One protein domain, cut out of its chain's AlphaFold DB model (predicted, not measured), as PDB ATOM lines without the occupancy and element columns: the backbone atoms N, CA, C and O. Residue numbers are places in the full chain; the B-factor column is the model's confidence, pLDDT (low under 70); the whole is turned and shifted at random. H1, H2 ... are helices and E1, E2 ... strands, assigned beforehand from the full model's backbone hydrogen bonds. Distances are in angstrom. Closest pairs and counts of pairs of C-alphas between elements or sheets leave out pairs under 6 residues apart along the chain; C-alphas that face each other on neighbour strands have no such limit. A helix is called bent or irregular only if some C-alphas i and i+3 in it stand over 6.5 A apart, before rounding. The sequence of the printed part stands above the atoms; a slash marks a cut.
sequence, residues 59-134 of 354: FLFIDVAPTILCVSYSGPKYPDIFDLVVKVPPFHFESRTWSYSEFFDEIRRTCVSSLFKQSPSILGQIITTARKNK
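Overview. This is residues 59 to 134 of the 354 residues of the protein "Apt1 domain-containing protein" of Puccinia graminis f. sp. tritici (UniProt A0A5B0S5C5). A long, bent ribbon of two antiparallel strand runs, E1 into E2 and back through E3 into E4, has one long bent helix, H1, folding back along it from the E4 end. The first arm of the helix, H1a, is free of the ribbon at its start, where residues 99 to 105 stick out, and comes in to E3 further on; the second arm, H1b, packs on E3. The printed part has 76 residues with four named strands and then one named helix, in the order E1, E2, E3, E4, H1, and its class is mixed, helices and strands. The strands make two sheets of two strands, E1 - E4 and E2 - E3, both antiparallel. The whole is a loose rod, with a radius of gyration of the C-alphas of 15.8 A and spans of 51 by 24 by 16 A.

Along the chain. E1 is residues 59 to 64, 13.1 A long, and begins at C-alpha 59 at (88.454, 31.026, 10.781). E2 is residues 67 to 73, 19.1 A long. E3 is residues 81 to 88, 19.3 A long. E4 is residues 91 to 99, 18.8 A long, and bends by 95 degrees at residue 95. H1 is residues 100 to 132, by its hydrogen bonds assigned as one helix, but it is bent: C-alphas 117 and 120 are 7.7 A apart. Its arm H1a is residues 100 to 117, 25.9 A long, and its arm H1b is residues 120 to 132, 18.5 A long, ending at C-alpha 132 at (75.099, 49.644, 50.261).

Arrangement. E1 and E4 are antiparallel at 135 degrees, with N 62 and O 93 within hydrogen-bond range at 2.9 A. E1 runs on into E2 across a break of 2 residues, at 61 degrees. E2 and E3 form a hairpin, antiparallel at 156 degrees, with N 69 and O 86 at 2.9 A and N 84 and O 71 at 3.0 A. E3 runs on into E4 across 2 residues, at 89 degrees. E4 and H1a are near each other. The closest C-alphas of E3 and H1a, those of Val 88 and Cys 111, are 6.4 A apart. Those of E3 and H1b, Leu 84 and Gln 125, are 6.5 A apart. H1a and H1b stand at a steep tilt of 68 degrees, only just short of about perpendicular. In both arms every O i to N i+4 pair is within hydrogen-bond range. E2 and H1b are apart.

Size, cuts and confidence. The two C-alphas farthest apart, those of Ser 95 and Lys 134, are 51.1 A apart. The printed part has no cut. The link E2 to E3 is short and the others are tight. The mean pLDDT of the printed part is 90.3, and residues 133 to 134 are under 70.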
ATOM      1  N   PHE A  59      88.805  29.627  10.581       88.94
ATOM      2  CA  PHE A  59      88.454  31.026  10.781       88.94
ATOM      3  C   PHE A  59      89.631  31.904  10.351       88.94
ATOM      4  O   PHE A  59      90.725  31.803  10.908       88.94
ATOM      5  N   LEU A  60      89.413  32.758   9.348       92.81
ATOM      6  CA  LEU A  60      90.428  33.708   8.876       92.81
ATOM      7  C   LEU A  60      90.655  34.804   9.923       92.81
ATOM      8  O   LEU A  60      91.793  35.105  10.269       92.81
ATOM      9  N   PHE A  61      89.557  35.353  10.442       92.69
ATOM     10  CA  PHE A  61      89.539  36.374  11.478       92.69
ATOM     11  C   PHE A  61      88.291  36.196  12.346       92.69
ATOM     12  O   PHE A  61      87.193  35.979  11.830       92.69
ATOM     13  N   ILE A  62      88.468  36.289  13.659       92.38
ATOM     14  CA  ILE A  62      87.415  36.461  14.657       92.38
ATOM     15  C   ILE A  62      87.837  37.664  15.489       92.38
ATOM     16  O   ILE A  62      88.930  37.640  16.047       92.38
ATOM     17  N   ASP A  63      86.976  38.668  15.605       93.88
ATOM     18  CA  ASP A  63      87.131  39.772  16.550       93.88
ATOM     19  C   ASP A  63      85.950  39.760  17.518       93.88
ATOM     20  O   ASP A  63      84.789  39.687  17.101       93.88
ATOM     21  N   VAL A  64      86.245  39.783  18.815       92.69
ATOM     22  CA  VAL A  64      85.243  39.885  19.874       92.69
ATOM     23  C   VAL A  64      85.382  41.255  20.511       92.69
ATOM     24  O   VAL A  64      86.342  41.528  21.231       92.69
ATOM     25  N   ALA A  65      84.392  42.107  20.247       94.94
ATOM     26  CA  ALA A  65      84.328  43.474  20.741       94.94
ATOM     27  C   ALA A  65      84.348  43.554  22.287       94.94
ATOM     28  O   ALA A  65      83.935  42.605  22.970       94.94
ATOM     29  N   PRO A  66      84.772  44.696  22.874       95.19
ATOM     30  CA  PRO A  66      84.808  44.873  24.324       95.19
ATOM     31  C   PRO A  66      83.411  44.668  24.923       95.19
ATOM     32  O   PRO A  66      82.485  45.425  24.639       95.19
ATOM     33  N   THR A  67      83.255  43.637  25.752       94.56
ATOM     34  CA  THR A  67      81.942  43.168  26.220       94.56
ATOM     35  C   THR A  67      81.790  43.401  27.719       94.56
ATOM     36  O   THR A  67      82.666  43.045  28.509       94.56
ATOM     37  N   ILE A  68      80.664  43.978  28.138       94.38
ATOM     38  CA  ILE A  68      80.314  44.125  29.555       94.38
ATOM     39  C   ILE A  68      79.394  42.970  29.950       94.38
ATOM     40  O   ILE A  68      78.376  42.740  29.303       94.38
ATOM     41  N   LEU A  69      79.748  42.255  31.016       92.69
ATOM     42  CA  LEU A  69      78.933  41.189  31.592       92.69
ATOM     43  C   LEU A  69      78.418  41.647  32.959       92.69
ATOM     44  O   LEU A  69      79.207  41.973  33.846       92.69
ATOM     45  N   CYS A  70      77.099  41.654  33.134       93.19
ATOM     46  CA  CYS A  70      76.466  41.883  34.430       93.19
ATOM     47  C   CYS A  70      76.287  40.531  35.125       93.19
ATOM     48  O   CYS A  70      75.521  39.691  34.653       93.19
ATOM     49  N   VAL A  71      77.010  40.308  36.221       90.94
ATOM     50  CA  VAL A  71      77.006  39.034  36.950       90.94
ATOM     51  C   VAL A  71      76.364  39.225  38.321       90.94
ATOM     52  O   VAL A  71      76.784  40.071  39.109       90.94
ATOM     53  N   SER A  72      75.375  38.388  38.620       91.56
ATOM     54  CA  SER A  72      74.792  38.249  39.953       91.56
ATOM     55  C   SER A  72      74.940  36.800  40.411       91.56
ATOM     56  O   SER A  72      74.845  35.875  39.602       91.56
ATOM     57  N   TYR A  73      75.179  36.600  41.702       91.88
ATOM     58  CA  TYR A  73      75.265  35.296  42.349       91.88
ATOM     59  C   TYR A  73      74.249  35.233  43.486       91.88
ATOM     60  O   TYR A  73      74.239  36.106  44.350       91.88
ATOM     61  N   SER A  74      73.455  34.169  43.520       91.75
ATOM     62  CA  SER A  74      72.672  33.778  44.689       91.75
ATOM     63  C   SER A  74      72.935  32.306  44.985       91.75
ATOM     64  O   SER A  74      73.116  31.508  44.059       91.75
ATOM     65  N   GLY A  75      73.011  31.937  46.263       90.31
ATOM     66  CA  GLY A  75      73.275  30.555  46.650       90.31
ATOM     67  C   GLY A  75      73.435  30.341  48.157       90.31
ATOM     68  O   GLY A  75      73.766  31.262  48.894       90.31
ATOM     69  N   PRO A  76      73.266  29.100  48.646       89.50
ATOM     70  CA  PRO A  76      73.079  28.815  50.073       89.50
ATOM     71  C   PRO A  76      74.341  28.937  50.949       89.50
ATOM     72  O   PRO A  76      74.263  28.703  52.152       89.50
ATOM     73  N   LYS A  77      75.516  29.236  50.373       86.94
ATOM     74  CA  LYS A  77      76.813  29.242  51.087       86.94
ATOM     75  C   LYS A  77      77.441  30.627  51.265       86.94
ATOM     76  O   LYS A  77      78.358  30.765  52.068       86.94
ATOM     77  N   TYR A  78      76.975  31.630  50.527       85.25
ATOM     78  CA  TYR A  78      77.531  32.985  50.519       85.25
ATOM     79  C   TYR A  78      76.382  33.994  50.414       85.25
ATOM     80  O   TYR A  78      75.358  33.655  49.829       85.25
ATOM     81  N   PRO A  79      76.513  35.216  50.963       86.94
ATOM     82  CA  PRO A  79      75.483  36.239  50.799       86.94
ATOM     83  C   PRO A  79      75.275  36.561  49.317       86.94
ATOM     84  O   PRO A  79      76.247  36.613  48.561       86.94
ATOM     85  N   ASP A  80      74.027  36.819  48.926       89.38
ATOM     86  CA  ASP A  80      73.695  37.174  47.548       89.38
ATOM     87  C   ASP A  80      74.461  38.426  47.094       89.38
ATOM     88  O   ASP A  80      74.581  39.426  47.817       89.38
ATOM     89  N   ILE A  81      74.972  38.368  45.869       89.94
ATOM     90  CA  ILE A  81      75.766  39.417  45.240       89.94
ATOM     91  C   ILE A  81      75.057  39.842  43.961       89.94
ATOM     92  O   ILE A  81      74.838  39.027  43.069       89.94
ATOM     93  N   PHE A  82      74.748  41.130  43.853       89.38
ATOM     94  CA  PHE A  82      74.062  41.705  42.702       89.38
ATOM     95  C   PHE A  82      74.922  42.771  42.020       89.38
ATOM     96  O   PHE A  82      75.758  43.422  42.660       89.38
ATOM     97  N   ASP A  83      74.667  42.963  40.727       89.38
ATOM     98  CA  ASP A  83      75.177  44.065  39.905       89.38
ATOM     99  C   ASP A  83      76.712  44.100  39.739       89.38
ATOM    100  O   ASP A  83      77.301  45.182  39.670       89.38
ATOM    101  N   LEU A  84      77.398  42.949  39.675       91.06
ATOM    102  CA  LEU A  84      78.835  42.950  39.370       91.06
ATOM    103  C   LEU A  84      79.058  43.283  37.895       91.06
ATOM    104  O   LEU A  84      78.693  42.509  37.008       91.06
ATOM    105  N   VAL A  85      79.708  44.414  37.640       92.56
ATOM    106  CA  VAL A  85      80.093  44.862  36.302       92.56
ATOM    107  C   VAL A  85      81.471  44.297  35.974       92.56
ATOM    108  O   VAL A  85      82.506  44.808  36.417       92.56
ATOM    109  N   VAL A  86      81.474  43.236  35.175       93.25
ATOM    110  CA  VAL A  86      82.664  42.618  34.585       93.25
ATOM    111  C   VAL A  86      82.920  43.233  33.211       93.25
ATOM    112  O   VAL A  86      81.989  43.422  32.427       93.25
ATOM    113  N   LYS A  87      84.183  43.519  32.887       94.06
ATOM    114  CA  LYS A  87      84.602  44.048  31.581       94.06
ATOM    115  C   LYS A  87      85.530  43.057  30.886       94.06
ATOM    116  O   LYS A  87      86.677  42.868  31.292       94.06
ATOM    117  N   VAL A  88      85.044  42.421  29.830       93.75
ATOM    118  CA  VAL A  88      85.854  41.591  28.938       93.75
ATOM    119  C   VAL A  88      86.523  42.528  27.917       93.75
ATOM    120  O   VAL A  88      85.810  43.204  27.174       93.75
ATOM    121  N   PRO A  89      87.866  42.641  27.899       93.12
ATOM    122  CA  PRO A  89      88.578  43.414  26.885       93.12
ATOM    123  C   PRO A  89      88.417  42.743  25.515       93.12
ATOM    124  O   PRO A  89      88.124  41.545  25.470       93.12
ATOM    125  N   PRO A  90      88.631  43.473  24.410       94.56
ATOM    126  CA  PRO A  90      88.541  42.878  23.090       94.56
ATOM    127  C   PRO A  90      89.624  41.813  22.906       94.56
ATOM    128  O   PRO A  90      90.733  41.940  23.439       94.56
ATOM    129  N   PHE A  91      89.312  40.771  22.142       93.06
ATOM    130  CA  PHE A  91      90.279  39.752  21.753       93.06
ATOM    131  C   PHE A  91      90.001  39.260  20.335       93.06
ATOM    132  O   PHE A  91      88.854  39.030  19.956       93.06
ATOM    133  N   HIS A  92      91.074  39.079  19.571       92.81
ATOM    134  CA  HIS A  92      91.035  38.614  18.192       92.81
ATOM    135  C   HIS A  92      91.749  37.270  18.041       92.81
ATOM    136  O   HIS A  92      92.690  36.954  18.776       92.81
ATOM    137  N   PHE A  93      91.321  36.491  17.053       92.12
ATOM    138  CA  PHE A  93      91.979  35.265  16.623       92.12
ATOM    139  C   PHE A  93      92.113  35.261  15.098       92.12
ATOM    140  O   PHE A  93      91.127  35.418  14.380       92.12
ATOM    141  N   GLU A  94      93.331  35.047  14.609       90.81
ATOM    142  CA  GLU A  94      93.666  35.032  13.184       90.81
ATOM    143  C   GLU A  94      94.057  33.630  12.718       90.81
ATOM    144  O   GLU A  94      94.807  32.935  13.404       90.81
ATOM    145  N   SER A  95      93.595  33.250  11.524       85.00
ATOM    146  CA  SER A  95      94.043  32.076  10.757       85.00
ATOM    147  C   SER A  95      94.149  30.774  11.570       85.00
ATOM    148  O   SER A  95      95.171  30.084  11.533       85.00
ATOM    149  N   ARG A  96      93.089  30.420  12.308       90.00
ATOM    150  CA  ARG A  96      93.025  29.194  13.128       90.00
ATOM    151  C   ARG A  96      91.931  28.240  12.662       90.00
ATOM    152  O   ARG A  96      90.844  28.656  12.271       90.00
ATOM    153  N   THR A  97      92.219  26.948  12.775       93.81
ATOM    154  CA  THR A  97      91.281  25.857  12.496       93.81
ATOM    155  C   THR A  97      90.932  25.152  13.798       93.81
ATOM    156  O   THR A  97      91.833  24.732  14.520       93.81
ATOM    157  N   TRP A  98      89.639  25.015  14.088       94.50
ATOM    158  CA  TRP A  98      89.135  24.500  15.365       94.50
ATOM    159  C   TRP A  98      87.889  23.633  15.201       94.50
ATOM    160  O   TRP A  98      87.042  23.906  14.349       94.50
ATOM    161  N   SER A  99      87.727  22.638  16.071       93.00
ATOM    162  CA  SER A  99      86.405  22.112  16.423       93.00
ATOM    163  C   SER A  99      85.644  23.124  17.293       93.00
ATOM    164  O   SER A  99      86.244  23.952  17.981       93.00
ATOM    165  N   TYR A 100      84.310  23.049  17.318       91.62
ATOM    166  CA  TYR A 100      83.499  23.947  18.154       91.62
ATOM    167  C   TYR A 100      83.872  23.880  19.646       91.62
ATOM    168  O   TYR A 100      83.904  24.911  20.311       91.62
ATOM    169  N   SER A 101      84.215  22.694  20.161       93.88
ATOM    170  CA  SER A 101      84.697  22.493  21.534       93.88
ATOM    171  C   SER A 101      85.974  23.280  21.838       93.88
ATOM    172  O   SER A 101      86.001  24.050  22.795       93.88
ATOM    173  N   GLU A 102      87.006  23.151  20.999       94.00
ATOM    174  CA  GLU A 102      88.285  23.853  21.191       94.00
ATOM    175  C   GLU A 102      88.109  25.373  21.125       94.00
ATOM    176  O   GLU A 102      88.704  26.103  21.917       94.00
ATOM    177  N   PHE A 103      87.250  25.850  20.219       93.56
ATOM    178  CA  PHE A 103      86.927  27.267  20.084       93.56
ATOM    179  C   PHE A 103      86.226  27.830  21.331       93.56
ATOM    180  O   PHE A 103      86.621  28.884  21.840       93.56
ATOM    181  N   PHE A 104      85.229  27.119  21.873       94.00
ATOM    182  CA  PHE A 104      84.561  27.542  23.105       94.00
ATOM    183  C   PHE A 104      85.492  27.495  24.321       94.00
ATOM    184  O   PHE A 104      85.432  28.405  25.150       94.00
ATOM    185  N   ASP A 105      86.389  26.510  24.422       95.69
ATOM    186  CA  ASP A 105      87.389  26.471  25.494       95.69
ATOM    187  C   ASP A 105      88.455  27.574  25.351       95.69
ATOM    188  O   ASP A 105      88.885  28.130  26.365       95.69
ATOM    189  N   GLU A 106      88.845  27.965  24.131       93.94
ATOM    190  CA  GLU A 106      89.726  29.120  23.886       93.94
ATOM    191  C   GLU A 106      89.074  30.435  24.347       93.94
ATOM    192  O   GLU A 106      89.679  31.192  25.117       93.94
ATOM    193  N   ILE A 107      87.819  30.683  23.950       93.00
ATOM    194  CA  ILE A 107      87.033  31.839  24.412       93.00
ATOM    195  C   ILE A 107      86.892  31.813  25.934       93.00
ATOM    196  O   ILE A 107      87.216  32.795  26.606       93.00
ATOM    197  N   ARG A 108      86.457  30.683  26.504       94.00
ATOM    198  CA  ARG A 108      86.243  30.526  27.948       94.00
ATOM    199  C   ARG A 108      87.516  30.824  28.731       94.00
ATOM    200  O   ARG A 108      87.463  31.577  29.702       94.00
ATOM    201  N   ARG A 109      88.661  30.282  28.305       94.69
ATOM    202  CA  ARG A 109      89.965  30.509  28.948       94.69
ATOM    203  C   ARG A 109      90.411  31.967  28.833       94.69
ATOM    204  O   ARG A 109      90.954  32.506  29.797       94.69
ATOM    205  N   THR A 110      90.133  32.620  27.705       93.25
ATOM    206  CA  THR A 110      90.443  34.040  27.462       93.25
ATOM    207  C   THR A 110      89.609  34.950  28.369       93.25
ATOM    208  O   THR A 110      90.167  35.759  29.119       93.25
ATOM    209  N   CYS A 111      88.290  34.742  28.408       91.94
ATOM    210  CA  CYS A 111      87.375  35.433  29.318       91.94
ATOM    211  C   CYS A 111      87.763  35.210  30.788       91.94
ATOM    212  O   CYS A 111      87.946  36.181  31.519       91.94
ATOM    213  N   VAL A 112      87.974  33.961  31.221       93.06
ATOM    214  CA  VAL A 112      88.353  33.627  32.608       93.06
ATOM    215  C   VAL A 112      89.724  34.202  32.992       93.06
ATOM    216  O   VAL A 112      89.873  34.724  34.096       93.06
ATOM    217  N   SER A 113      90.711  34.211  32.088       93.19
ATOM    218  CA  SER A 113      91.991  34.905  32.317       93.19
ATOM    219  C   SER A 113      91.787  36.407  32.557       93.19
ATOM    220  O   SER A 113      92.427  36.989  33.435       93.19
ATOM    221  N   SER A 114      90.854  37.036  31.833       91.88
ATOM    222  CA  SER A 114      90.464  38.426  32.084       91.88
ATOM    223  C   SER A 114      89.734  38.616  33.422       91.88
ATOM    224  O   SER A 114      90.020  39.588  34.128       91.88
ATOM    225  N   LEU A 115      88.848  37.690  33.821       91.75
ATOM    226  CA  LEU A 115      88.184  37.722  35.136       91.75
ATOM    227  C   LEU A 115      89.210  37.738  36.275       91.75
ATOM    228  O   LEU A 115      89.091  38.542  37.200       91.75
ATOM    229  N   PHE A 116      90.249  36.902  36.193       91.81
ATOM    230  CA  PHE A 116      91.315  36.881  37.197       91.81
ATOM    231  C   PHE A 116      92.110  38.193  37.235       91.81
ATOM    232  O   PHE A 116      92.313  38.744  38.316       91.81
ATOM    233  N   LYS A 117      92.474  38.764  36.078       91.38
ATOM    234  CA  LYS A 117      93.185  40.059  36.002       91.38
ATOM    235  C   LYS A 117      92.401  41.214  36.642       91.38
ATOM    236  O   LYS A 117      93.003  42.080  37.268       91.38
ATOM    237  N   GLN A 118      91.072  41.219  36.522       91.94
ATOM    238  CA  GLN A 118      90.205  42.264  37.090       91.94
ATOM    239  C   GLN A 118      89.583  41.900  38.454       91.94
ATOM    240  O   GLN A 118      88.834  42.701  39.017       91.94
ATOM    241  N   SER A 119      89.901  40.729  39.018       91.06
ATOM    242  CA  SER A 119      89.329  40.247  40.286       91.06
ATOM    243  C   SER A 119      89.472  41.218  41.473       91.06
ATOM    244  O   SER A 119      88.507  41.327  42.230       91.06
ATOM    245  N   PRO A 120      90.565  41.998  41.636       91.75
ATOM    246  CA  PRO A 120      90.630  43.033  42.676       91.75
ATOM    247  C   PRO A 120      89.553  44.122  42.524       91.75
ATOM    248  O   PRO A 120      89.000  44.589  43.519       91.75
ATOM    249  N   SER A 121      89.202  44.492  41.286       91.88
ATOM    250  CA  SER A 121      88.124  45.450  41.009       91.88
ATOM    251  C   SER A 121      86.751  44.842  41.299       91.88
ATOM    252  O   SER A 121      85.938  45.477  41.972       91.88
ATOM    253  N   ILE A 122      86.513  43.593  40.876       91.62
ATOM    254  CA  ILE A 122      85.273  42.861  41.186       91.62
ATOM    255  C   ILE A 122      85.093  42.748  42.709       91.62
ATOM    256  O   ILE A 122      84.018  43.049  43.220       91.62
ATOM    257  N   LEU A 123      86.143  42.405  43.461       91.12
ATOM    258  CA  LEU A 123      86.081  42.323  44.923       91.12
ATOM    259  C   LEU A 123      85.764  43.683  45.574       91.12
ATOM    260  O   LEU A 123      84.970  43.747  46.514       91.12
ATOM    261  N   GLY A 124      86.298  44.784  45.035       90.06
ATOM    262  CA  GLY A 124      85.920  46.144  45.438       90.06
ATOM    263  C   GLY A 124      84.440  46.473  45.183       90.06
ATOM    264  O   GLY A 124      83.800  47.122  46.021       90.06
ATOM    265  N   GLN A 125      83.867  45.975  44.080       90.56
ATOM    266  CA  GLN A 125      82.427  46.063  43.804       90.56
ATOM    267  C   GLN A 125      81.617  45.225  44.806       90.56
ATOM    268  O   GLN A 125      80.691  45.761  45.414       90.56
ATOM    269  N   ILE A 126      82.010  43.969  45.072       90.25
ATOM    270  CA  ILE A 126      81.372  43.089  46.073       90.25
ATOM    271  C   ILE A 126      81.325  43.776  47.444       90.25
ATOM    272  O   ILE A 126      80.253  43.895  48.034       90.25
ATOM    273  N   ILE A 127      82.456  44.290  47.936       86.88
ATOM    274  CA  ILE A 127      82.548  44.970  49.243       86.88
ATOM    275  C   ILE A 127      81.694  46.249  49.278       86.88
ATOM    276  O   ILE A 127      81.171  46.634  50.325       86.88
ATOM    277  N   THR A 128      81.519  46.927  48.146       85.94
ATOM    278  CA  THR A 128      80.707  48.150  48.064       85.94
ATOM    279  C   THR A 128      79.210  47.836  47.989       85.94
ATOM    280  O   THR A 128      78.438  48.446  48.730       85.94
ATOM    281  N   THR A 129      78.799  46.808  47.241       81.56
ATOM    282  CA  THR A 129      77.431  46.258  47.271       81.56
ATOM    283  C   THR A 129      77.079  45.681  48.652       81.56
ATOM    284  O   THR A 129      76.006  45.960  49.185       81.56
ATOM    285  N   ALA A 130      78.005  44.990  49.320       79.75
ATOM    286  CA  ALA A 130      77.808  44.485  50.682       79.75
ATOM    287  C   ALA A 130      77.699  45.595  51.750       79.75
ATOM    288  O   ALA A 130      77.169  45.348  52.835       79.75
ATOM    289  N   ARG A 131      78.186  46.815  51.462       77.69
ATOM    290  CA  ARG A 131      77.975  48.010  52.300       77.69
ATOM    291  C   ARG A 131      76.646  48.699  51.978       77.69
ATOM    292  O   ARG A 131      75.873  48.918  52.907       77.69
ATOM    293  N   LYS A 132      76.340  48.957  50.695       71.44
ATOM    294  CA  LYS A 132      75.099  49.644  50.261       71.44
ATOM    295  C   LYS A 132      73.834  48.920  50.754       71.44
ATOM    296  O   LYS A 132      72.893  49.557  51.216       71.44
ATOM    297  N   ASN A 133      73.859  47.584  50.771       61.12
ATOM    298  CA  ASN A 133      72.735  46.758  51.225       61.12
ATOM    299  C   ASN A 133      72.538  46.759  52.758       61.12
ATOM    300  O   ASN A 133      71.468  46.385  53.228       61.12
ATOM    301  N   LYS A 134      73.537  47.191  53.545       60.31
ATOM    302  CA  LYS A 134      73.437  47.325  55.015       60.31
ATOM    303  C   LYS A 134      72.995  48.722  55.458       60.31
ATOM    304  O   LYS A 134      72.515  48.876  56.574       60.31
TER     305      LYS A 134